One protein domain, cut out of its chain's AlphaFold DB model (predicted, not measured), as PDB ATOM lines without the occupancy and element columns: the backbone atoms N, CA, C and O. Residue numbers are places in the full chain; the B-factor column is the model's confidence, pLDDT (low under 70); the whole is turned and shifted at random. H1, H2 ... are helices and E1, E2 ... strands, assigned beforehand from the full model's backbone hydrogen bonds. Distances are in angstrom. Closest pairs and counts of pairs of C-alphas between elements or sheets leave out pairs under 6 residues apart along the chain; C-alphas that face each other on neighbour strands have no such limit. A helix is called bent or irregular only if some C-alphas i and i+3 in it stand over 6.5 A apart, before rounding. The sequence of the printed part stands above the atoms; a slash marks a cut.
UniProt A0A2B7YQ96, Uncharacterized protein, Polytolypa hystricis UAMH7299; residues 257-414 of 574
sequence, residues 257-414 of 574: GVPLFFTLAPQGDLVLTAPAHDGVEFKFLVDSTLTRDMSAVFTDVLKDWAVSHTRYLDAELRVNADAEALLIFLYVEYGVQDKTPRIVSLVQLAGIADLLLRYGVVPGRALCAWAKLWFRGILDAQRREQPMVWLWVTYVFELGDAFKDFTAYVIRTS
ATOM      1  N   GLY A 257     -20.856   0.697  15.902       40.38
ATOM      2  CA  GLY A 257     -20.392   1.901  16.619       40.38
ATOM      3  C   GLY A 257     -20.660   3.253  15.950       40.38
ATOM      4  O   GLY A 257     -20.038   4.245  16.319       40.38
ATOM      5  N   VAL A 258     -21.580   3.302  14.990       40.62
ATOM      6  CA  VAL A 258     -22.104   4.544  14.404       40.62
ATOM      7  C   VAL A 258     -22.820   5.382  15.483       40.62
ATOM      8  O   VAL A 258     -23.769   4.882  16.092       40.62
ATOM      9  N   PRO A 259     -22.416   6.642  15.733       36.91
ATOM     10  CA  PRO A 259     -23.143   7.535  16.629       36.91
ATOM     11  C   PRO A 259     -24.492   7.948  16.014       36.91
ATOM     12  O   PRO A 259     -24.580   8.329  14.848       36.91
ATOM     13  N   LEU A 260     -25.558   7.873  16.810       40.78
ATOM     14  CA  LEU A 260     -26.913   8.288  16.433       40.78
ATOM     15  C   LEU A 260     -27.209   9.665  16.995       40.78
ATOM     16  O   LEU A 260     -26.766   9.961  18.097       40.78
ATOM     17  N   PHE A 261     -27.984  10.479  16.285       38.78
ATOM     18  CA  PHE A 261     -28.354  11.820  16.727       38.78
ATOM     19  C   PHE A 261     -29.871  11.968  16.786       38.78
ATOM     20  O   PHE A 261     -30.588  11.452  15.928       38.78
ATOM     21  N   PHE A 262     -30.366  12.711  17.768       41.78
ATOM     22  CA  PHE A 262     -31.765  13.144  17.802       41.78
ATOM     23  C   PHE A 262     -31.859  14.597  17.371       41.78
ATOM     24  O   PHE A 262     -30.992  15.375  17.730       41.78
ATOM     25  N   THR A 263     -32.902  14.988  16.654       44.03
ATOM     26  CA  THR A 263     -33.268  16.405  16.493       44.03
ATOM     27  C   THR A 263     -34.746  16.557  16.854       44.03
ATOM     28  O   THR A 263     -35.495  15.583  16.876       44.03
ATOM     29  N   LEU A 264     -35.196  17.749  17.233       41.44
ATOM     30  CA  LEU A 264     -36.554  17.926  17.756       41.44
ATOM     31  C   LEU A 264     -37.550  18.186  16.621       41.44
ATOM     32  O   LEU A 264     -37.388  19.131  15.849       41.44
ATOM     33  N   ALA A 265     -38.597  17.359  16.522       46.12
ATOM     34  CA  ALA A 265     -39.709  17.617  15.607       46.12
ATOM     35  C   ALA A 265     -40.664  18.661  16.216       46.12
ATOM     36  O   ALA A 265     -41.090  18.491  17.356       46.12
ATOM     37  N   PRO A 266     -41.110  19.680  15.459       41.16
ATOM     38  CA  PRO A 266     -42.094  20.645  15.953       41.16
ATOM     39  C   PRO A 266     -43.506  20.068  16.193       41.16
ATOM     40  O   PRO A 266     -44.342  20.771  16.755       41.16
ATOM     41  N   GLN A 267     -43.815  18.850  15.713       45.91
ATOM     42  CA  GLN A 267     -45.197  18.339  15.584       45.91
ATOM     43  C   GLN A 267     -45.387  16.836  15.898       45.91
ATOM     44  O   GLN A 267     -46.392  16.254  15.504       45.91
ATOM     45  N   GLY A 268     -44.469  16.190  16.622       45.88
ATOM     46  CA  GLY A 268     -44.676  14.815  17.119       45.88
ATOM     47  C   GLY A 268     -44.562  13.681  16.086       45.88
ATOM     48  O   GLY A 268     -44.622  12.513  16.468       45.88
ATOM     49  N   ASP A 269     -44.345  13.985  14.804       52.69
ATOM     50  CA  ASP A 269     -44.082  12.970  13.783       52.69
ATOM     51  C   ASP A 269     -42.626  12.485  13.836       52.69
ATOM     52  O   ASP A 269     -41.682  13.274  13.740       52.69
ATOM     53  N   LEU A 270     -42.448  11.161  13.931       53.03
ATOM     54  CA  LEU A 270     -41.138  10.528  13.809       53.03
ATOM     55  C   LEU A 270     -40.684  10.577  12.346       53.03
ATOM     56  O   LEU A 270     -41.142   9.791  11.504       53.03
ATOM     57  N   VAL A 271     -39.782  11.502  12.039       57.66
ATOM     58  CA  VAL A 271     -39.194  11.651  10.707       57.66
ATOM     59  C   VAL A 271     -37.754  11.154  10.746       57.66
ATOM     60  O   VAL A 271     -36.917  11.648  11.499       57.66
ATOM     61  N   LEU A 272     -37.480  10.151   9.916       54.84
ATOM     62  CA  LEU A 272     -36.129   9.715   9.593       54.84
ATOM     63  C   LEU A 272     -35.556  10.662   8.550       54.84
ATOM     64  O   LEU A 272     -36.047  10.704   7.418       54.84
ATOM     65  N   THR A 273     -34.501  11.382   8.897       56.06
ATOM     66  CA  THR A 273     -33.677  12.060   7.900       56.06
ATOM     67  C   THR A 273     -32.629  11.074   7.396       56.06
ATOM     68  O   THR A 273     -31.970  10.388   8.179       56.06
ATOM     69  N   ALA A 274     -32.529  10.946   6.069       47.00
ATOM     70  CA  ALA A 274     -31.545  10.079   5.427       47.00
ATOM     71  C   ALA A 274     -30.131  10.401   5.946       47.00
ATOM     72  O   ALA A 274     -29.868  11.565   6.271       47.00
ATOM     73  N   PRO A 275     -29.237   9.399   6.036       51.78
ATOM     74  CA  PRO A 275     -27.884   9.613   6.527       51.78
ATOM     75  C   PRO A 275     -27.207  10.737   5.742       51.78
ATOM     76  O   PRO A 275     -27.396  10.852   4.527       51.78
ATOM     77  N   ALA A 276     -26.420  11.564   6.435       49.12
ATOM     78  CA  ALA A 276     -25.543  12.521   5.770       49.12
ATOM     79  C   ALA A 276     -24.669  11.777   4.739       49.12
ATOM     80  O   ALA A 276     -24.396  10.582   4.907       49.12
ATOM     81  N   HIS A 277     -24.250  12.468   3.674       44.81
ATOM     82  CA  HIS A 277     -23.523  11.914   2.516       44.81
ATOM     83  C   HIS A 277     -22.244  11.116   2.861       44.81
ATOM     84  O   HIS A 277     -21.681  10.442   2.000       44.81
ATOM     85  N   ASP A 278     -21.843  11.145   4.124       51.91
ATOM     86  CA  ASP A 278     -20.633  10.601   4.714       51.91
ATOM     87  C   ASP A 278     -20.841   9.160   5.239       51.91
ATOM     88  O   ASP A 278     -19.874   8.468   5.540       51.91
ATOM     89  N   GLY A 279     -22.090   8.677   5.318       51.03
ATOM     90  CA  GLY A 279     -22.418   7.251   5.479       51.03
ATOM     91  C   GLY A 279     -22.338   6.659   6.894       51.03
ATOM     92  O   GLY A 279     -22.401   5.437   7.024       51.03
ATOM     93  N   VAL A 280     -22.217   7.473   7.952       67.06
ATOM     94  CA  VAL A 280     -21.954   6.980   9.326       67.06
ATOM     95  C   VAL A 280     -22.893   7.573  10.380       67.06
ATOM     96  O   VAL A 280     -22.661   7.350  11.553       67.06
ATOM     97  N   GLU A 281     -23.948   8.318  10.040       71.31
ATOM     98  CA  GLU A 281     -24.797   8.955  11.067       71.31
ATOM     99  C   GLU A 281     -26.280   8.917  10.688       71.31
ATOM    100  O   GLU A 281     -26.660   9.289   9.577       71.31
ATOM    101  N   PHE A 282     -27.124   8.481  11.629       79.94
ATOM    102  CA  PHE A 282     -28.583   8.510  11.499       79.94
ATOM    103  C   PHE A 282     -29.154   9.596  12.408       79.94
ATOM    104  O   PHE A 282     -28.797   9.665  13.587       79.94
ATOM    105  N   LYS A 283     -30.061  10.417  11.861       83.50
ATOM    106  CA  LYS A 283     -30.779  11.453  12.608       83.50
ATOM    107  C   LYS A 283     -32.248  11.072  12.763       83.50
ATOM    108  O   LYS A 283     -32.933  10.791  11.778       83.50
ATOM    109  N   PHE A 284     -32.718  11.061  14.005       83.12
ATOM    110  CA  PHE A 284     -34.108  10.776  14.347       83.12
ATOM    111  C   PHE A 284     -34.774  12.034  14.873       83.12
ATOM    112  O   PHE A 284     -34.318  12.617  15.855       83.12
ATOM    113  N   LEU A 285     -35.879  12.430  14.245       84.38
ATOM    114  CA  LEU A 285     -36.711  13.490  14.784       84.38
ATOM    115  C   LEU A 285     -37.673  12.925  15.831       84.38
ATOM    116  O   LEU A 285     -38.496  12.073  15.504       84.38
ATOM    117  N   VAL A 286     -37.547  13.374  17.083       85.06
ATOM    118  CA  VAL A 286     -38.343  12.877  18.220       85.06
ATOM    119  C   VAL A 286     -39.021  14.013  18.979       85.06
ATOM    120  O   VAL A 286     -38.542  15.147  19.012       85.06
ATOM    121  N   ASP A 287     -40.149  13.698  19.609       85.56
ATOM    122  CA  ASP A 287     -40.805  14.593  20.562       85.56
ATOM    123  C   ASP A 287     -40.087  14.531  21.919       85.56
ATOM    124  O   ASP A 287     -40.020  13.463  22.538       85.56
ATOM    125  N   SER A 288     -39.557  15.665  22.390       83.31
ATOM    126  CA  SER A 288     -38.844  15.722  23.676       83.31
ATOM    127  C   SER A 288     -39.703  15.315  24.867       83.31
ATOM    128  O   SER A 288     -39.179  14.700  25.786       83.31
ATOM    129  N   THR A 289     -40.996  15.645  24.874       85.50
ATOM    130  CA  THR A 289     -41.876  15.358  26.010       85.50
ATOM    131  C   THR A 289     -42.080  13.858  26.149       85.50
ATOM    132  O   THR A 289     -41.792  13.304  27.205       85.50
ATOM    133  N   LEU A 290     -42.412  13.184  25.044       85.69
ATOM    134  CA  LEU A 290     -42.530  11.727  25.016       85.69
ATOM    135  C   LEU A 290     -41.196  11.048  25.344       85.69
ATOM    136  O   LEU A 290     -41.174  10.087  26.101       85.69
ATOM    137  N   THR A 291     -40.078  11.564  24.823       86.75
ATOM    138  CA  THR A 291     -38.750  10.981  25.083       86.75
ATOM    139  C   THR A 291     -38.354  11.090  26.560       86.75
ATOM    140  O   THR A 291     -37.798  10.141  27.110       86.75
ATOM    141  N   ARG A 292     -38.659  12.213  27.229       87.56
ATOM    142  CA  ARG A 292     -38.418  12.377  28.675       87.56
ATOM    143  C   ARG A 292     -39.213  11.359  29.486       87.56
ATOM    144  O   ARG A 292     -38.650  10.724  30.371       87.56
ATOM    145  N   ASP A 293     -40.479  11.155  29.137       87.31
ATOM    146  CA  ASP A 293     -41.363  10.236  29.860       87.31
ATOM    147  C   ASP A 293     -40.923   8.763  29.755       87.31
ATOM    148  O   ASP A 293     -41.289   7.948  30.601       87.31
ATOM    149  N   MET A 294     -40.110   8.408  28.751       87.38
ATOM    150  CA  MET A 294     -39.597   7.042  28.577       87.38
ATOM    151  C   MET A 294     -38.506   6.668  29.589       87.38
ATOM    152  O   MET A 294     -38.363   5.494  29.929       87.38
ATOM    153  N   SER A 295     -37.697   7.626  30.051       87.44
ATOM    154  CA  SER A 295     -36.606   7.348  30.991       87.44
ATOM    155  C   SER A 295     -36.153   8.593  31.740       87.44
ATOM    156  O   SER A 295     -36.040   9.681  31.173       87.44
ATOM    157  N   ALA A 296     -35.768   8.414  33.004       86.88
ATOM    158  CA  ALA A 296     -35.132   9.479  33.763       86.88
ATOM    159  C   ALA A 296     -33.743   9.869  33.203       86.88
ATOM    160  O   ALA A 296     -33.385  11.038  33.286       86.88
ATOM    161  N   VAL A 297     -33.029   8.975  32.500       86.81
ATOM    162  CA  VAL A 297     -31.804   9.336  31.754       86.81
ATOM    163  C   VAL A 297     -32.127  10.352  30.660       86.81
ATOM    164  O   VAL A 297     -31.455  11.373  30.536       86.81
ATOM    165  N   PHE A 298     -33.185  10.110  29.881       85.38
ATOM    166  CA  PHE A 298     -33.634  11.080  28.884       85.38
ATOM    167  C   PHE A 298     -34.190  12.343  29.538       85.38
ATOM    168  O   PHE A 298     -33.958  13.433  29.030       85.38
ATOM    169  N   THR A 299     -34.875  12.229  30.677       87.81
ATOM    170  CA  THR A 299     -35.328  13.395  31.445       87.81
ATOM    171  C   THR A 299     -34.167  14.299  31.830       87.81
ATOM    172  O   THR A 299     -34.241  15.493  31.558       87.81
ATOM    173  N   ASP A 300     -33.095  13.743  32.394       85.94
ATOM    174  CA  ASP A 300     -31.922  14.501  32.827       85.94
ATOM    175  C   ASP A 300     -31.179  15.118  31.642       85.94
ATOM    176  O   ASP A 300     -30.918  16.320  31.634       85.94
ATOM    177  N   VAL A 301     -30.922  14.327  30.597       82.12
ATOM    178  CA  VAL A 301     -30.249  14.795  29.376       82.12
ATOM    179  C   VAL A 301     -31.033  15.911  28.685       82.12
ATOM    180  O   VAL A 301     -30.450  16.859  28.163       82.12
ATOM    181  N   LEU A 302     -32.363  15.819  28.683       81.56
ATOM    182  CA  LEU A 302     -33.231  16.790  28.027       81.56
ATOM    183  C   LEU A 302     -33.661  17.920  28.972       81.56
ATOM    184  O   LEU A 302     -34.381  18.811  28.518       81.56
ATOM    185  N   LYS A 303     -33.297  17.914  30.260       81.81
ATOM    186  CA  LYS A 303     -33.818  18.857  31.269       81.81
ATOM    187  C   LYS A 303     -33.538  20.310  30.899       81.81
ATOM    188  O   LYS A 303     -34.450  21.138  30.914       81.81
ATOM    189  N   ASP A 304     -32.315  20.586  30.459       70.56
ATOM    190  CA  ASP A 304     -31.872  21.930  30.072       70.56
ATOM    191  C   ASP A 304     -32.510  22.410  28.761       70.56
ATOM    192  O   ASP A 304     -32.574  23.607  28.480       70.56
ATOM    193  N   TRP A 305     -33.070  21.489  27.972       69.50
ATOM    194  CA  TRP A 305     -33.708  21.813  26.698       69.50
ATOM    195  C   TRP A 305     -35.145  22.315  26.870       69.50
ATOM    196  O   TRP A 305     -35.712  22.863  25.933       69.50
ATOM    197  N   ALA A 306     -35.751  22.167  28.055       56.91
ATOM    198  CA  ALA A 306     -37.106  22.655  28.335       56.91
ATOM    199  C   ALA A 306     -37.209  24.193  28.350       56.91
ATOM    200  O   ALA A 306     -38.308  24.741  28.283       56.91
ATOM    201  N   VAL A 307     -36.075  24.890  28.484       53.00
ATOM    202  CA  VAL A 307     -36.050  26.306  28.871       53.00
ATOM    203  C   VAL A 307     -35.885  27.248  27.667       53.00
ATOM    204  O   VAL A 307     -36.393  28.368  27.695       53.00
ATOM    205  N   SER A 308     -35.274  26.820  26.555       50.34
ATOM    206  CA  SER A 308     -34.987  27.702  25.410       50.34
ATOM    207  C   SER A 308     -36.031  27.593  24.290       50.34
ATOM    208  O   SER A 308     -35.836  26.888  23.303       50.34
ATOM    209  N   HIS A 309     -37.135  28.336  24.403       47.25
ATOM    210  CA  HIS A 309     -38.272  28.254  23.473       47.25
ATOM    211  C   HIS A 309     -38.020  28.750  22.029       47.25
ATOM    212  O   HIS A 309     -38.925  28.699  21.200       47.25
ATOM    213  N   THR A 310     -36.821  29.234  21.695       47.62
ATOM    214  CA  THR A 310     -36.576  29.989  20.450       47.62
ATOM    215  C   THR A 310     -35.474  29.444  19.535       47.62
ATOM    216  O   THR A 310     -35.278  30.006  18.459       47.62
ATOM    217  N   ARG A 311     -34.776  28.348  19.876       46.31
ATOM    218  CA  ARG A 311     -33.720  27.749  19.017       46.31
ATOM    219  C   ARG A 311     -33.749  26.213  18.985       46.31
ATOM    220  O   ARG A 311     -32.729  25.558  19.145       46.31
ATOM    221  N   TYR A 312     -34.927  25.626  18.790       51.06
ATOM    222  CA  TYR A 312     -35.128  24.170  18.865       51.06
ATOM    223  C   TYR A 312     -34.559  23.342  17.695       51.06
ATOM    224  O   TYR A 312     -34.590  22.118  17.764       51.06
ATOM    225  N   LEU A 313     -34.027  23.966  16.639       52.66
ATOM    226  CA  LEU A 313     -33.533  23.243  15.458       52.66
ATOM    227  C   LEU A 313     -32.114  22.654  15.609       52.66
ATOM    228  O   LEU A 313     -31.755  21.809  14.797       52.66
ATOM    229  N   ASP A 314     -31.356  23.019  16.655       56.41
ATOM    230  CA  ASP A 314     -29.923  22.671  16.765       56.41
ATOM    231  C   ASP A 314     -29.566  21.744  17.947       56.41
ATOM    232  O   ASP A 314     -28.395  21.434  18.166       56.41
ATOM    233  N   ALA A 315     -30.542  21.310  18.751       63.31
ATOM    234  CA  ALA A 315     -30.272  20.415  19.876       63.31
ATOM    235  C   ALA A 315     -30.131  18.969  19.388       63.31
ATOM    236  O   ALA A 315     -31.116  18.342  18.993       63.31
ATOM    237  N   GLU A 316     -28.901  18.449  19.448       74.00
ATOM    238  CA  GLU A 316     -28.585  17.078  19.065       74.00
ATOM    239  C   GLU A 316     -28.073  16.233  20.235       74.00
ATOM    240  O   GLU A 316     -27.077  16.565  20.878       74.00
ATOM    241  N   LEU A 317     -28.734  15.101  20.493       77.38
ATOM    242  CA  LEU A 317     -28.277  14.114  21.475       77.38
ATOM    243  C   LEU A 317     -27.569  12.974  20.752       77.38
ATOM    244  O   LEU A 317     -28.176  12.330  19.905       77.38
ATOM    245  N   ARG A 318     -26.319  12.684  21.120       80.44
ATOM    246  CA  ARG A 318     -25.595  11.519  20.604       80.44
ATOM    247  C   ARG A 318     -25.908  10.264  21.413       80.44
ATOM    248  O   ARG A 318     -25.604  10.204  22.601       80.44
ATOM    249  N   VAL A 319     -26.450   9.241  20.762       81.94
ATOM    250  CA  VAL A 319     -26.675   7.913  21.337       81.94
ATOM    251  C   VAL A 319     -25.811   6.893  20.621       81.94
ATOM    252  O   VAL A 319     -25.865   6.726  19.408       81.94
ATOM    253  N   ASN A 320     -24.989   6.199  21.396       83.94
ATOM    254  CA  ASN A 320     -24.252   5.049  20.912       83.94
ATOM    255  C   ASN A 320     -25.181   3.841  21.023       83.94
ATOM    256  O   ASN A 320     -25.268   3.247  22.093       83.94
ATOM    257  N   ALA A 321     -25.925   3.521  19.969       85.75
ATOM    258  CA  ALA A 321     -26.785   2.345  19.923       85.75
ATOM    259  C   ALA A 321     -26.949   1.835  18.490       85.75
ATOM    260  O   ALA A 321     -26.536   2.483  17.531       85.75
ATOM    261  N   ASP A 322     -27.560   0.663  18.345       89.06
ATOM    262  CA  ASP A 322     -27.961   0.166  17.036       89.06
ATOM    263  C   ASP A 322     -29.128   1.004  16.485       89.06
ATOM    264  O   ASP A 322     -30.178   1.126  17.123       89.06
ATOM    265  N   ALA A 323     -28.924   1.608  15.310       90.50
ATOM    266  CA  ALA A 323     -29.877   2.532  14.695       90.50
ATOM    267  C   ALA A 323     -31.238   1.883  14.431       90.50
ATOM    268  O   ALA A 323     -32.282   2.514  14.604       90.50
ATOM    269  N   GLU A 324     -31.228   0.622  14.003       92.44
ATOM    270  CA  GLU A 324     -32.438  -0.099  13.637       92.44
ATOM    271  C   GLU A 324     -33.224  -0.501  14.887       92.44
ATOM    272  O   GLU A 324     -34.431  -0.273  14.954       92.44
ATOM    273  N   ALA A 325     -32.542  -1.013  15.915       94.12
ATOM    274  CA  ALA A 325     -33.162  -1.292  17.205       94.12
ATOM    275  C   ALA A 325     -33.788  -0.034  17.823       94.12
ATOM    276  O   ALA A 325     -34.924  -0.090  18.300       94.12
ATOM    277  N   LEU A 326     -33.089   1.107  17.767       92.88
ATOM    278  CA  LEU A 326     -33.607   2.379  18.274       92.88
ATOM    279  C   LEU A 326     -34.851   2.815  17.504       92.88
ATOM    280  O   LEU A 326     -35.851   3.188  18.111       92.88
ATOM    281  N   LEU A 327     -34.822   2.722  16.176       93.50
ATOM    282  CA  LEU A 327     -35.966   3.069  15.344       93.50
ATOM    283  C   LEU A 327     -37.198   2.215  15.669       93.50
ATOM    284  O   LEU A 327     -38.301   2.742  15.798       93.50
ATOM    285  N   ILE A 328     -37.016   0.899  15.810       95.19
ATOM    286  CA  ILE A 328     -38.102  -0.029  16.144       95.19
ATOM    287  C   ILE A 328     -38.672   0.292  17.525       95.19
ATOM    288  O   ILE A 328     -39.892   0.342  17.686       95.19
ATOM    289  N   PHE A 329     -37.799   0.532  18.505       95.12
ATOM    290  CA  PHE A 329     -38.192   0.958  19.845       95.12
ATOM    291  C   PHE A 329     -39.045   2.234  19.794       95.12
ATOM    292  O   PHE A 329     -40.155   2.248  20.328       95.12
ATOM    293  N   LEU A 330     -38.589   3.263  19.072       92.69
ATOM    294  CA  LEU A 330     -39.318   4.521  18.918       92.69
ATOM    295  C   LEU A 330     -40.669   4.315  18.222       92.69
ATOM    296  O   LEU A 330     -41.670   4.845  18.687       92.69
ATOM    297  N   TYR A 331     -40.761   3.503  17.164       94.56
ATOM    298  CA  TYR A 331     -42.061   3.218  16.542       94.56
ATOM    299  C   TYR A 331     -43.065   2.603  17.516       94.56
ATOM    300  O   TYR A 331     -44.249   2.941  17.460       94.56
ATOM    301  N   VAL A 332     -42.608   1.734  18.418       94.69
ATOM    302  CA  VAL A 332     -43.484   1.127  19.420       94.69
ATOM    303  C   VAL A 332     -43.919   2.143  20.472       94.69
ATOM    304  O   VAL A 332     -45.120   2.249  20.731       94.69
ATOM    305  N   GLU A 333     -42.983   2.894  21.052       90.19
ATOM    306  CA  GLU A 333     -43.287   3.844  22.131       90.19
ATOM    307  C   GLU A 333     -44.106   5.049  21.642       90.19
ATOM    308  O   GLU A 333     -45.013   5.504  22.336       90.19
ATOM    309  N   TYR A 334     -43.889   5.503  20.405       90.38
ATOM    310  CA  TYR A 334     -44.705   6.549  19.771       90.38
ATOM    311  C   TYR A 334     -46.045   6.023  19.223       90.38
ATOM    312  O   TYR A 334     -46.849   6.792  18.699       90.38
ATOM    313  N   GLY A 335     -46.316   4.716  19.316       91.25
ATOM    314  CA  GLY A 335     -47.578   4.126  18.863       91.25
ATOM    315  C   GLY A 335     -47.753   4.071  17.340       91.25
ATOM    316  O   GLY A 335     -48.880   3.943  16.856       91.25
ATOM    317  N   VAL A 336     -46.661   4.119  16.574       92.44
ATOM    318  CA  VAL A 336     -46.639   4.074  15.103       92.44
ATOM    319  C   VAL A 336     -46.710   2.615  14.625       92.44
ATOM    320  O   VAL A 336     -45.742   2.007  14.157       92.44
ATOM    321  N   GLN A 337     -47.880   2.002  14.825       90.31
ATOM    322  CA  GLN A 337     -48.094   0.560  14.632       90.31
ATOM    323  C   GLN A 337     -47.931   0.090  13.181       90.31
ATOM    324  O   GLN A 337     -47.560  -1.057  12.946       90.31
ATOM    325  N   ASP A 338     -48.220   0.952  12.210       92.88
ATOM    326  CA  ASP A 338     -48.098   0.682  10.775       92.88
ATOM    327  C   ASP A 338     -46.636   0.550  10.326       92.88
ATOM    328  O   ASP A 338     -46.338  -0.251   9.438       92.88
ATOM    329  N   LYS A 339     -45.725   1.281  10.979       93.75
ATOM    330  CA  LYS A 339     -44.277   1.200  10.738       93.75
ATOM    331  C   LYS A 339     -43.564   0.194  11.642       93.75
ATOM    332  O   LYS A 339     -42.428  -0.180  11.356       93.75
ATOM    333  N   THR A 340     -44.217  -0.270  12.708       95.06
ATOM    334  CA  THR A 340     -43.651  -1.279  13.609       95.06
ATOM    335  C   THR A 340     -43.499  -2.617  12.869       95.06
ATOM    336  O   THR A 340     -44.492  -3.166  12.374       95.06
ATOM    337  N   PRO A 341     -42.284  -3.188  12.774       95.62
ATOM    338  CA  PRO A 341     -42.079  -4.437  12.057       95.62
ATOM    339  C   PRO A 341     -42.809  -5.590  12.748       95.62
ATOM    340  O   PRO A 341     -42.727  -5.782  13.958       95.62
ATOM    341  N   ARG A 342     -43.509  -6.416  11.964       94.56
ATOM    342  CA  ARG A 342     -44.189  -7.616  12.488       94.56
ATOM    343  C   ARG A 342     -43.225  -8.749  12.825       94.56
ATOM    344  O   ARG A 342     -43.553  -9.607  13.637       94.56
ATOM    345  N   ILE A 343     -42.067  -8.748  12.180       93.62
ATOM    346  CA  ILE A 343     -41.009  -9.736  12.342       93.62
ATOM    347  C   ILE A 343     -39.734  -8.955  12.615       93.62
ATOM    348  O   ILE A 343     -39.396  -8.054  11.852       93.62
ATOM    349  N   VAL A 344     -39.044  -9.318  13.687       94.38
ATOM    350  CA  VAL A 344     -37.718  -8.799  14.025       94.38
ATOM    351  C   VAL A 344     -36.779  -9.980  14.206       94.38
ATOM    352  O   VAL A 344     -37.215 -11.081  14.542       94.38
ATOM    353  N   SER A 345     -35.493  -9.769  13.957       93.62
ATOM    354  CA  SER A 345     -34.471 -10.767  14.259       93.62
ATOM    355  C   SER A 345     -34.170 -10.809  15.760       93.62
ATOM    356  O   SER A 345     -34.430  -9.848  16.489       93.62
ATOM    357  N   LEU A 346     -33.562 -11.905  16.227       92.94
ATOM    358  CA  LEU A 346     -33.074 -11.991  17.605       92.94
ATOM    359  C   LEU A 346     -32.074 -10.866  17.923       92.94
ATOM    360  O   LEU A 346     -32.114 -10.307  19.014       92.94
ATOM    361  N   VAL A 347     -31.224 -10.502  16.958       91.62
ATOM    362  CA  VAL A 347     -30.223  -9.434  17.101       91.62
ATOM    363  C   VAL A 347     -30.891  -8.076  17.316       91.62
ATOM    364  O   VAL A 347     -30.515  -7.363  18.240       91.62
ATOM    365  N   GLN A 348     -31.917  -7.742  16.526       94.25
ATOM    366  CA  GLN A 348     -32.688  -6.504  16.698       94.25
ATOM    367  C   GLN A 348     -33.396  -6.476  18.054       94.25
ATOM    368  O   GLN A 348     -33.296  -5.491  18.780       94.25
ATOM    369  N   LEU A 349     -34.064  -7.572  18.431       95.19
ATOM    370  CA  LEU A 349     -34.764  -7.666  19.713       95.19
ATOM    371  C   LEU A 349     -33.808  -7.511  20.900       95.19
ATOM    372  O   LEU A 349     -34.134  -6.873  21.898       95.19
ATOM    373  N   ALA A 350     -32.614  -8.076  20.781       93.88
ATOM    374  CA  ALA A 350     -31.591  -7.968  21.796       93.88
ATOM    375  C   ALA A 350     -30.911  -6.584  21.807       93.88
ATOM    376  O   ALA A 350     -30.534  -6.113  22.877       93.88
ATOM    377  N   GLY A 351     -30.832  -5.899  20.661       93.81
ATOM    378  CA  GLY A 351     -30.467  -4.482  20.576       93.81
ATOM    379  C   GLY A 351     -31.486  -3.575  21.270       93.81
ATOM    380  O   GLY A 351     -31.101  -2.667  21.999       93.81
ATOM    381  N   ILE A 352     -32.785  -3.869  21.136       95.25
ATOM    382  CA  ILE A 352     -33.838  -3.175  21.893       95.25
ATOM    383  C   ILE A 352     -33.671  -3.447  23.393       95.25
ATOM    384  O   ILE A 352     -33.758  -2.528  24.198       95.25
ATOM    385  N   ALA A 353     -33.384  -4.689  23.790       94.31
ATOM    386  CA  ALA A 353     -33.131  -5.016  25.192       94.31
ATOM    387  C   ALA A 353     -31.902  -4.276  25.769       94.31
ATOM    388  O   ALA A 353     -31.947  -3.798  26.901       94.31
ATOM    389  N   ASP A 354     -30.821  -4.150  24.992       92.19
ATOM    390  CA  ASP A 354     -29.633  -3.364  25.358       92.19
ATOM    391  C   ASP A 354     -29.957  -1.869  25.497       92.19
ATOM    392  O   ASP A 354     -29.537  -1.249  26.471       92.19
ATOM    393  N   LEU A 355     -30.775  -1.305  24.600       91.81
ATOM    394  CA  LEU A 355     -31.280   0.067  24.725       91.81
ATOM    395  C   LEU A 355     -32.029   0.283  26.040       91.81
ATOM    396  O   LEU A 355     -31.758   1.258  26.742       91.81
ATOM    397  N   LEU A 356     -32.939  -0.632  26.382       92.25
ATOM    398  CA  LEU A 356     -33.723  -0.534  27.610       92.25
ATOM    399  C   LEU A 356     -32.828  -0.507  28.849       92.25
ATOM    400  O   LEU A 356     -32.981   0.369  29.697       92.25
ATOM    401  N   LEU A 357     -31.855  -1.421  28.924       89.69
ATOM    402  CA  LEU A 357     -30.920  -1.459  30.044       89.69
ATOM    403  C   LEU A 357     -30.028  -0.210  30.075       89.69
ATOM    404  O   LEU A 357     -29.902   0.430  31.116       89.69
ATOM    405  N   ARG A 358     -29.403   0.137  28.943       87.50
ATOM    406  CA  ARG A 358     -28.410   1.219  28.849       87.50
ATOM    407  C   ARG A 358     -28.990   2.577  29.194       87.50
ATOM    408  O   ARG A 358     -28.315   3.380  29.825       87.50
ATOM    409  N   TYR A 359     -30.215   2.832  28.754       88.25
ATOM    410  CA  TYR A 359     -30.891   4.099  28.991       88.25
ATOM    411  C   TYR A 359     -31.840   4.040  30.184       88.25
ATOM    412  O   TYR A 359     -32.591   4.986  30.376       88.25
ATOM    413  N   GLY A 360     -31.840   2.966  30.983       88.06
ATOM    414  CA  GLY A 360     -32.723   2.834  32.147       88.06
ATOM    415  C   GLY A 360     -34.210   2.975  31.804       88.06
ATOM    416  O   GLY A 360     -34.988   3.471  32.617       88.06
ATOM    417  N   VAL A 361     -34.601   2.601  30.584       89.06
ATOM    418  CA  VAL A 361     -35.988   2.678  30.120       89.06
ATOM    419  C   VAL A 361     -36.738   1.485  30.694       89.06
ATOM    420  O   VAL A 361     -36.390   0.328  30.445       89.06
ATOM    421  N   VAL A 362     -37.808   1.762  31.431       86.62
ATOM    422  CA  VAL A 362     -38.736   0.716  31.861       86.62
ATOM    423  C   VAL A 362     -39.607   0.351  30.658       86.62
ATOM    424  O   VAL A 362     -40.299   1.229  30.142       86.62
ATOM    425  N   PRO A 363     -39.603  -0.908  30.182       86.38
ATOM    426  CA  PRO A 363     -40.366  -1.272  28.998       86.38
ATOM    427  C   PRO A 363     -41.859  -1.011  29.214       86.38
ATOM    428  O   PRO A 363     -42.484  -1.550  30.133       86.38
ATOM    429  N   GLY A 364     -42.444  -0.193  28.340       87.38
ATOM    430  CA  GLY A 364     -43.872   0.083  28.355       87.38
ATOM    431  C   GLY A 364     -44.696  -1.173  28.059       87.38
ATOM    432  O   GLY A 364     -44.235  -2.147  27.456       87.38
ATOM    433  N   ARG A 365     -45.987  -1.151  28.421       88.12
ATOM    434  CA  ARG A 365     -46.904  -2.280  28.148       88.12
ATOM    435  C   ARG A 365     -46.967  -2.639  26.660       88.12
ATOM    436  O   ARG A 365     -47.100  -3.817  26.328       88.12
ATOM    437  N   ALA A 366     -46.889  -1.635  25.782       90.62
ATOM    438  CA  ALA A 366     -46.885  -1.822  24.335       90.62
ATOM    439  C   ALA A 366     -45.642  -2.596  23.880       90.62
ATOM    440  O   ALA A 366     -45.769  -3.597  23.173       90.62
ATOM    441  N   LEU A 367     -44.462  -2.199  24.356       93.38
ATOM    442  CA  LEU A 367     -43.209  -2.869  24.039       93.38
ATOM    443  C   LEU A 367     -43.152  -4.293  24.582       93.38
ATOM    444  O   LEU A 367     -42.792  -5.203  23.841       93.38
ATOM    445  N   CYS A 368     -43.613  -4.538  25.811       93.06
ATOM    446  CA  CYS A 368     -43.735  -5.901  26.334       93.06
ATOM    447  C   CYS A 368     -44.672  -6.778  25.484       93.06
ATOM    448  O   CYS A 368     -44.421  -7.973  25.312       93.06
ATOM    449  N   ALA A 369     -45.769  -6.216  24.964       93.75
ATOM    450  CA  ALA A 369     -46.697  -6.950  24.106       93.75
ATOM    451  C   ALA A 369     -46.057  -7.308  22.756       93.75
ATOM    452  O   ALA A 369     -46.145  -8.461  22.327       93.75
ATOM    453  N   TRP A 370     -45.366  -6.355  22.124       95.69
ATOM    454  CA  TRP A 370     -44.620  -6.591  20.888       95.69
ATOM    455  C   TRP A 370     -43.474  -7.579  21.079       95.69
ATOM    456  O   TRP A 370     -43.377  -8.540  20.321       95.69
ATOM    457  N   ALA A 371     -42.684  -7.430  22.143       95.31
ATOM    458  CA  ALA A 371     -41.606  -8.351  22.479       95.31
ATOM    459  C   ALA A 371     -42.110  -9.790  22.612       95.31
ATOM    460  O   ALA A 371     -41.496 -10.696  22.064       95.31
ATOM    461  N   LYS A 372     -43.269 -10.019  23.246       94.75
ATOM    462  CA  LYS A 372     -43.889 -11.357  23.321       94.75
ATOM    463  C   LYS A 372     -44.276 -11.915  21.948       94.75
ATOM    464  O   LYS A 372     -44.128 -13.116  21.726       94.75
ATOM    465  N   LEU A 373     -44.788 -11.077  21.045       93.75
ATOM    466  CA  LEU A 373     -45.146 -11.485  19.683       93.75
ATOM    467  C   LEU A 373     -43.901 -11.837  18.865       93.75
ATOM    468  O   LEU A 373     -43.827 -12.928  18.300       93.75
ATOM    469  N   TRP A 374     -42.909 -10.949  18.861       95.25
ATOM    470  CA  TRP A 374     -41.624 -11.153  18.201       95.25
ATOM    471  C   TRP A 374     -40.906 -12.389  18.725       95.25
ATOM    472  O   TRP A 374     -40.486 -13.240  17.948       95.25
ATOM    473  N   PHE A 375     -40.850 -12.537  20.046       92.94
ATOM    474  CA  PHE A 375     -40.241 -13.677  20.707       92.94
ATOM    475  C   PHE A 375     -40.848 -15.003  20.230       92.94
ATOM    476  O   PHE A 375     -40.107 -15.912  19.867       92.94
ATOM    477  N   ARG A 376     -42.184 -15.105  20.162       91.06
ATOM    478  CA  ARG A 376     -42.866 -16.306  19.648       91.06
ATOM    479  C   ARG A 376     -42.521 -16.585  18.187       91.06
ATOM    480  O   ARG A 376     -42.238 -17.727  17.857       91.06
ATOM    481  N   GLY A 377     -42.493 -15.555  17.341       87.50
ATOM    482  CA  GLY A 377     -42.165 -15.708  15.920       87.50
ATOM    483  C   GLY A 377     -40.727 -16.172  15.659       87.50
ATOM    484  O   GLY A 377     -40.486 -16.903  14.704       87.50
ATOM    485  N   ILE A 378     -39.773 -15.778  16.508       88.12
ATOM    486  CA  ILE A 378     -38.356 -16.154  16.365       88.12
ATOM    487  C   ILE A 378     -38.078 -17.534  16.987       88.12
ATOM    488  O   ILE A 378     -37.256 -18.296  16.469       88.12
ATOM    489  N   LEU A 379     -38.740 -17.871  18.104       77.00
ATOM    490  CA  LEU A 379     -38.436 -19.081  18.877       77.00
ATOM    491  C   LEU A 379     -38.618 -20.364  18.057       77.00
ATOM    492  O   LEU A 379     -37.821 -21.290  18.194       77.00
ATOM    493  N   ASP A 380     -39.602 -20.389  17.162       71.81
ATOM    494  CA  ASP A 380     -39.860 -21.536  16.287       71.81
ATOM    495  C   ASP A 380     -38.730 -21.775  15.267       71.81
ATOM    496  O   ASP A 380     -38.549 -22.897  14.797       71.81
ATOM    497  N   ALA A 381     -37.924 -20.751  14.967       67.50
ATOM    498  CA  ALA A 381     -36.866 -20.818  13.963       67.50
ATOM    499  C   ALA A 381     -35.459 -21.043  14.549       67.50
ATOM    500  O   ALA A 381     -34.646 -21.714  13.917       67.50
ATOM    501  N   GLN A 382     -35.144 -20.484  15.729       75.12
ATOM    502  CA  GLN A 382     -33.747 -20.327  16.187       75.12
ATOM    503  C   GLN A 382     -33.494 -20.663  17.669       75.12
ATOM    504  O   GLN A 382     -32.490 -20.240  18.242       75.12
ATOM    505  N   ARG A 383     -34.354 -21.461  18.320       70.12
ATOM    506  CA  ARG A 383     -34.275 -21.741  19.776       70.12
ATOM    507  C   ARG A 383     -32.905 -22.223  20.289       70.12
ATOM    508  O   ARG A 383     -32.624 -22.085  21.473       70.12
ATOM    509  N   ARG A 384     -32.074 -22.845  19.448       71.38
ATOM    510  CA  ARG A 384     -30.784 -23.438  19.865       71.38
ATOM    511  C   ARG A 384     -29.577 -22.547  19.590       71.38
ATOM    512  O   ARG A 384     -28.494 -22.833  20.097       71.38
ATOM    513  N   GLU A 385     -29.757 -21.501  18.798       80.25
ATOM    514  CA  GLU A 385     -28.683 -20.610  18.383       80.25
ATOM    515  C   GLU A 385     -28.598 -19.451  19.384       80.25
ATOM    516  O   GLU A 385     -29.614 -18.871  19.753       80.25
ATOM    517  N   GLN A 386     -27.391 -19.143  19.868       89.44
ATOM    518  CA  GLN A 386     -27.113 -18.006  20.764       89.44
ATOM    519  C   GLN A 386     -27.928 -17.994  22.084       89.44
ATOM    520  O   GLN A 386     -28.635 -17.028  22.381       89.44
ATOM    521  N   PRO A 387     -27.818 -19.029  22.940       90.38
ATOM    522  CA  PRO A 387     -28.623 -19.140  24.161       90.38
ATOM    523  C   PRO A 387     -28.427 -17.975  25.144       90.38
ATOM    524  O   PRO A 387     -29.359 -17.636  25.869       90.38
ATOM    525  N   MET A 388     -27.256 -17.331  25.145       91.75
ATOM    526  CA  MET A 388     -26.985 -16.161  25.990       91.75
ATOM    527  C   MET A 388     -27.762 -14.919  25.545       91.75
ATOM    528  O   MET A 388     -28.242 -14.166  26.388       91.75
ATOM    529  N   VAL A 389     -27.959 -14.737  24.236       92.38
ATOM    530  CA  VAL A 389     -28.760 -13.634  23.686       92.38
ATOM    531  C   VAL A 389     -30.235 -13.840  24.019       92.38
ATOM    532  O   VAL A 389     -30.923 -12.915  24.444       92.38
ATOM    533  N   TRP A 390     -30.719 -15.077  23.916       93.31
ATOM    534  CA  TRP A 390     -32.064 -15.428  24.362       93.31
ATOM    535  C   TRP A 390     -32.264 -15.223  25.859       93.31
ATOM    536  O   TRP A 390     -33.282 -14.675  26.284       93.31
ATOM    537  N   LEU A 391     -31.291 -15.640  26.666       93.62
ATOM    538  CA  LEU A 391     -31.314 -15.422  28.104       93.62
ATOM    539  C   LEU A 391     -31.378 -13.923  28.431       93.62
ATOM    540  O   LEU A 391     -32.185 -13.517  29.262       93.62
ATOM    541  N   TRP A 392     -30.598 -13.104  27.726       93.25
ATOM    542  CA  TRP A 392     -30.622 -11.647  27.843       93.25
ATOM    543  C   TRP A 392     -31.997 -11.052  27.508       93.25
ATOM    544  O   TRP A 392     -32.593 -10.353  28.325       93.25
ATOM    545  N   VAL A 393     -32.552 -11.390  26.342       93.94
ATOM    546  CA  VAL A 393     -33.875 -10.919  25.898       93.94
ATOM    547  C   VAL A 393     -34.972 -11.331  26.879       93.94
ATOM    548  O   VAL A 393     -35.802 -10.514  27.278       93.94
ATOM    549  N   THR A 394     -34.987 -12.599  27.292       94.62
ATOM    550  CA  THR A 394     -36.015 -13.112  28.211       94.62
ATOM    551  C   THR A 394     -35.921 -12.498  29.599       94.62
ATOM    552  O   THR A 394     -36.953 -12.325  30.245       94.62
ATOM    553  N   TYR A 395     -34.714 -12.134  30.032       93.75
ATOM    554  CA  TYR A 395     -34.490 -11.390  31.260       93.75
ATOM    555  C   TYR A 395     -35.070  -9.972  31.175       93.75
ATOM    556  O   TYR A 395     -35.922  -9.621  31.986       93.75
ATOM    557  N   VAL A 396     -34.674  -9.184  30.166       92.75
ATOM    558  CA  VAL A 396     -35.076  -7.769  30.043       92.75
ATOM    559  C   VAL A 396     -36.580  -7.601  29.822       92.75
ATOM    560  O   VAL A 396     -37.197  -6.728  30.425       92.75
ATOM    561  N   PHE A 397     -37.200  -8.445  28.993       93.81
ATOM    562  CA  PHE A 397     -38.641  -8.362  28.703       93.81
ATOM    563  C   PHE A 397     -39.527  -9.138  29.687       93.81
ATOM    564  O   PHE A 397     -40.714  -9.346  29.424       93.81
ATOM    565  N   GLU A 398     -38.957  -9.593  30.799       92.94
ATOM    566  CA  GLU A 398     -39.643 -10.342  31.849       92.94
ATOM    567  C   GLU A 398     -40.411 -11.589  31.360       92.94
ATOM    568  O   GLU A 398     -41.539 -11.885  31.771       92.94
ATOM    569  N   LEU A 399     -39.804 -12.361  30.458       93.69
ATOM    570  CA  LEU A 399     -40.405 -13.563  29.878       93.69
ATOM    571  C   LEU A 399     -40.105 -14.793  30.747       93.69
ATOM    572  O   LEU A 399     -39.324 -15.658  30.359       93.69
ATOM    573  N   GLY A 400     -40.733 -14.877  31.924       94.31
ATOM    574  CA  GLY A 400     -40.396 -15.846  32.980       94.31
ATOM    575  C   GLY A 400     -40.298 -17.319  32.549       94.31
ATOM    576  O   GLY A 400     -39.307 -17.978  32.866       94.31
ATOM    577  N   ASP A 401     -41.277 -17.839  31.802       93.81
ATOM    578  CA  ASP A 401     -41.254 -19.239  31.339       93.81
ATOM    579  C   ASP A 401     -40.103 -19.498  30.362       93.81
ATOM    580  O   ASP A 401     -39.376 -20.484  30.474       93.81
ATOM    581  N   ALA A 402     -39.888 -18.567  29.436       93.38
ATOM    582  CA  ALA A 402     -38.798 -18.653  28.481       93.38
ATOM    583  C   ALA A 402     -37.430 -18.525  29.162       93.38
ATOM    584  O   ALA A 402     -36.522 -19.292  28.856       93.38
ATOM    585  N   PHE A 403     -37.292 -17.604  30.116       95.31
ATOM    586  CA  PHE A 403     -36.086 -17.441  30.924       95.31
ATOM    587  C   PHE A 403     -35.737 -18.740  31.658       95.31
ATOM    588  O   PHE A 403     -34.597 -19.210  31.622       95.31
ATOM    589  N   LYS A 404     -36.734 -19.388  32.265       95.38
ATOM    590  CA  LYS A 404     -36.570 -20.694  32.905       95.38
ATOM    591  C   LYS A 404     -36.114 -21.765  31.907       95.38
ATOM    592  O   LYS A 404     -35.195 -22.525  32.196       95.38
ATOM    593  N   ASP A 405     -36.702 -21.822  30.722       92.69
ATOM    594  CA  ASP A 405     -36.304 -22.801  29.708       92.69
ATOM    595  C   ASP A 405     -34.871 -22.572  29.201       92.69
ATOM    596  O   ASP A 405     -34.096 -23.524  29.066       92.69
ATOM    597  N   PHE A 406     -34.495 -21.316  28.948       93.56
ATOM    598  CA  PHE A 406     -33.163 -20.969  28.459       93.56
ATOM    599  C   PHE A 406     -32.083 -21.149  29.523       93.56
ATOM    600  O   PHE A 406     -31.026 -21.689  29.209       93.56
ATOM    601  N   THR A 407     -32.347 -20.813  30.788       95.81
ATOM    602  CA  THR A 407     -31.412 -21.129  31.883       95.81
ATOM    603  C   THR A 407     -31.214 -22.636  32.026       95.81
ATOM    604  O   THR A 407     -30.075 -23.092  32.084       95.81
ATOM    605  N   ALA A 408     -32.283 -23.440  31.979       94.44
ATOM    606  CA  ALA A 408     -32.170 -24.902  31.989       94.44
ATOM    607  C   ALA A 408     -31.366 -25.434  30.792       94.44
ATOM    608  O   ALA A 408     -30.623 -26.409  30.910       94.44
ATOM    609  N   TYR A 409     -31.525 -24.825  29.616       93.50
ATOM    610  CA  TYR A 409     -30.741 -25.173  28.436       93.50
ATOM    611  C   TYR A 409     -29.257 -24.835  28.613       93.50
ATOM    612  O   TYR A 409     -28.422 -25.712  28.385       93.50
ATOM    613  N   VAL A 410     -28.927 -23.618  29.062       94.38
ATOM    614  CA  VAL A 410     -27.542 -23.190  29.323       94.38
ATOM    615  C   VAL A 410     -26.885 -24.122  30.338       94.38
ATOM    616  O   VAL A 410     -25.877 -24.726  30.002       94.38
ATOM    617  N   ILE A 411     -27.509 -24.363  31.497       95.00
ATOM    618  CA  ILE A 411     -27.001 -25.280  32.540       95.00
ATOM    619  C   ILE A 411     -26.664 -26.666  31.967       95.00
ATOM    620  O   ILE A 411     -25.664 -27.280  32.342       95.00
ATOM    621  N   ARG A 412     -27.496 -27.186  31.054       93.06
ATOM    622  CA  ARG A 412     -27.287 -28.521  30.477       93.06
ATOM    623  C   ARG A 412     -26.161 -28.571  29.450       93.06
ATOM    624  O   ARG A 412     -25.496 -29.603  29.314       93.06
ATOM    625  N   THR A 413     -26.017 -27.508  28.669       92.75
ATOM    626  CA  THR A 413     -25.232 -27.519  27.427       92.75
ATOM    627  C   THR A 413     -23.900 -26.800  27.545       92.75
ATOM    628  O   THR A 413     -22.982 -27.142  26.804       92.75
ATOM    629  N   SER A 414     -23.763 -25.867  28.487       93.06
ATOM    630  CA  SER A 414     -22.529 -25.121  28.709       93.06
ATOM    631  C   SER A 414     -21.383 -26.061  29.069       93.06
ATOM    632  O   SER A 414     -21.500 -26.879  29.989       93.06
TER     633      SER A 414
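Overview. This is residues 257 to 414 of the 574 residues of an uncharacterized protein of Polytolypa hystricis UAMH7299 (UniProt A0A2B7YQ96). A small twisted sheet of four short strands makes one end of an elongated body, with H3 over one face of it; beyond H3 come H4 and H5, and the hairpin of H6 and H7 makes the other end. A second helical hairpin, H1 and H2, follows E3 at the sheet's end. The printed part has 158 residues, with seven named helices and four named strands in the order E1 E2 E3 H1 H2 E4 H3 H4 H5 H6 H7; the mixed sheet runs E2, E3, E1, E4, and the class is mixed, helices and strands. The whole is compact, with a radius of gyration of the C-alphas of 17.1 A, and spans 59 by 33 by 29 A.

Along the chain. The strands are E2, residues 271 to 273, E3, 282 to 286, E1, 259 to 264, 17.0 A long from C-alpha 259 at (-23.143, 7.535, 16.629), and E4, 317 to 320. The helices are H3, residues 323 to 333, 15.4 A, from C-alpha 323 at (-29.877, 2.532, 14.695); H1, 288 to 294; H2, 296 to 306, irregular, with C-alphas 301 and 304 7.4 A apart; H4, 346 to 358, 18.0 A; H5, 365 to 382, 25.3 A, with a kink of 28 degrees near residue 376; H6, 387 to 396; and H7, 400 to 413, 19.9 A, ending at C-alpha 413 (-25.232, -27.519, 27.427).

Arrangement. E3 and E1 are parallel, with N 261 and O 282 2.9 A apart, within hydrogen-bond range. E1 and E4 are antiparallel, with N 319 and O 260 at 2.8 A. The hairpin E2 and E3 is antiparallel, with N 285 and O 271 at 3.0 A. H3 is on the sheet at a height of 10.0 A, over E3 and along the strands. The hub, H4, touches H3, about perpendicular at 73 degrees, the closest C-alphas being those of Ala 325 and Ile 352, 5.1 A. H4 and H5, a helical hairpin, touch at a tilt of 36 degrees, only just steep; their closest C-alphas, Leu 346 and Ile 378, are 6.8 A apart. H4 touches H6 at a steep tilt of 46 degrees, closest at the C-alphas of Ala 350 and Val 393, 5.5 A. H6 and H7 touch at a shallow tilt of 25 degrees, opposite ways, closest at the C-alphas of Thr 394 and Phe 403, 5.1 A. H1 and H2 touch at a shallow tilt of 17 degrees, opposite ways, closest at the C-alphas of Arg 292 and Thr 299, 4.3 A. In H1, H3, H4, H6 and H7 every O i to N i+4 pair is within hydrogen-bond range, against 4 of 7 in H2 and 12 of 14 in H5.

Size, cuts and confidence. The C-alphas farthest apart, those of Thr 310 and Arg 412, are 60.1 A apart. The printed part has no cut, and its one long link is H3 to H4, residues 334 to 345. Mean pLDDT of the printed part is 80.4, under 70 at residues 257 to 280, 305 to 315 and 381.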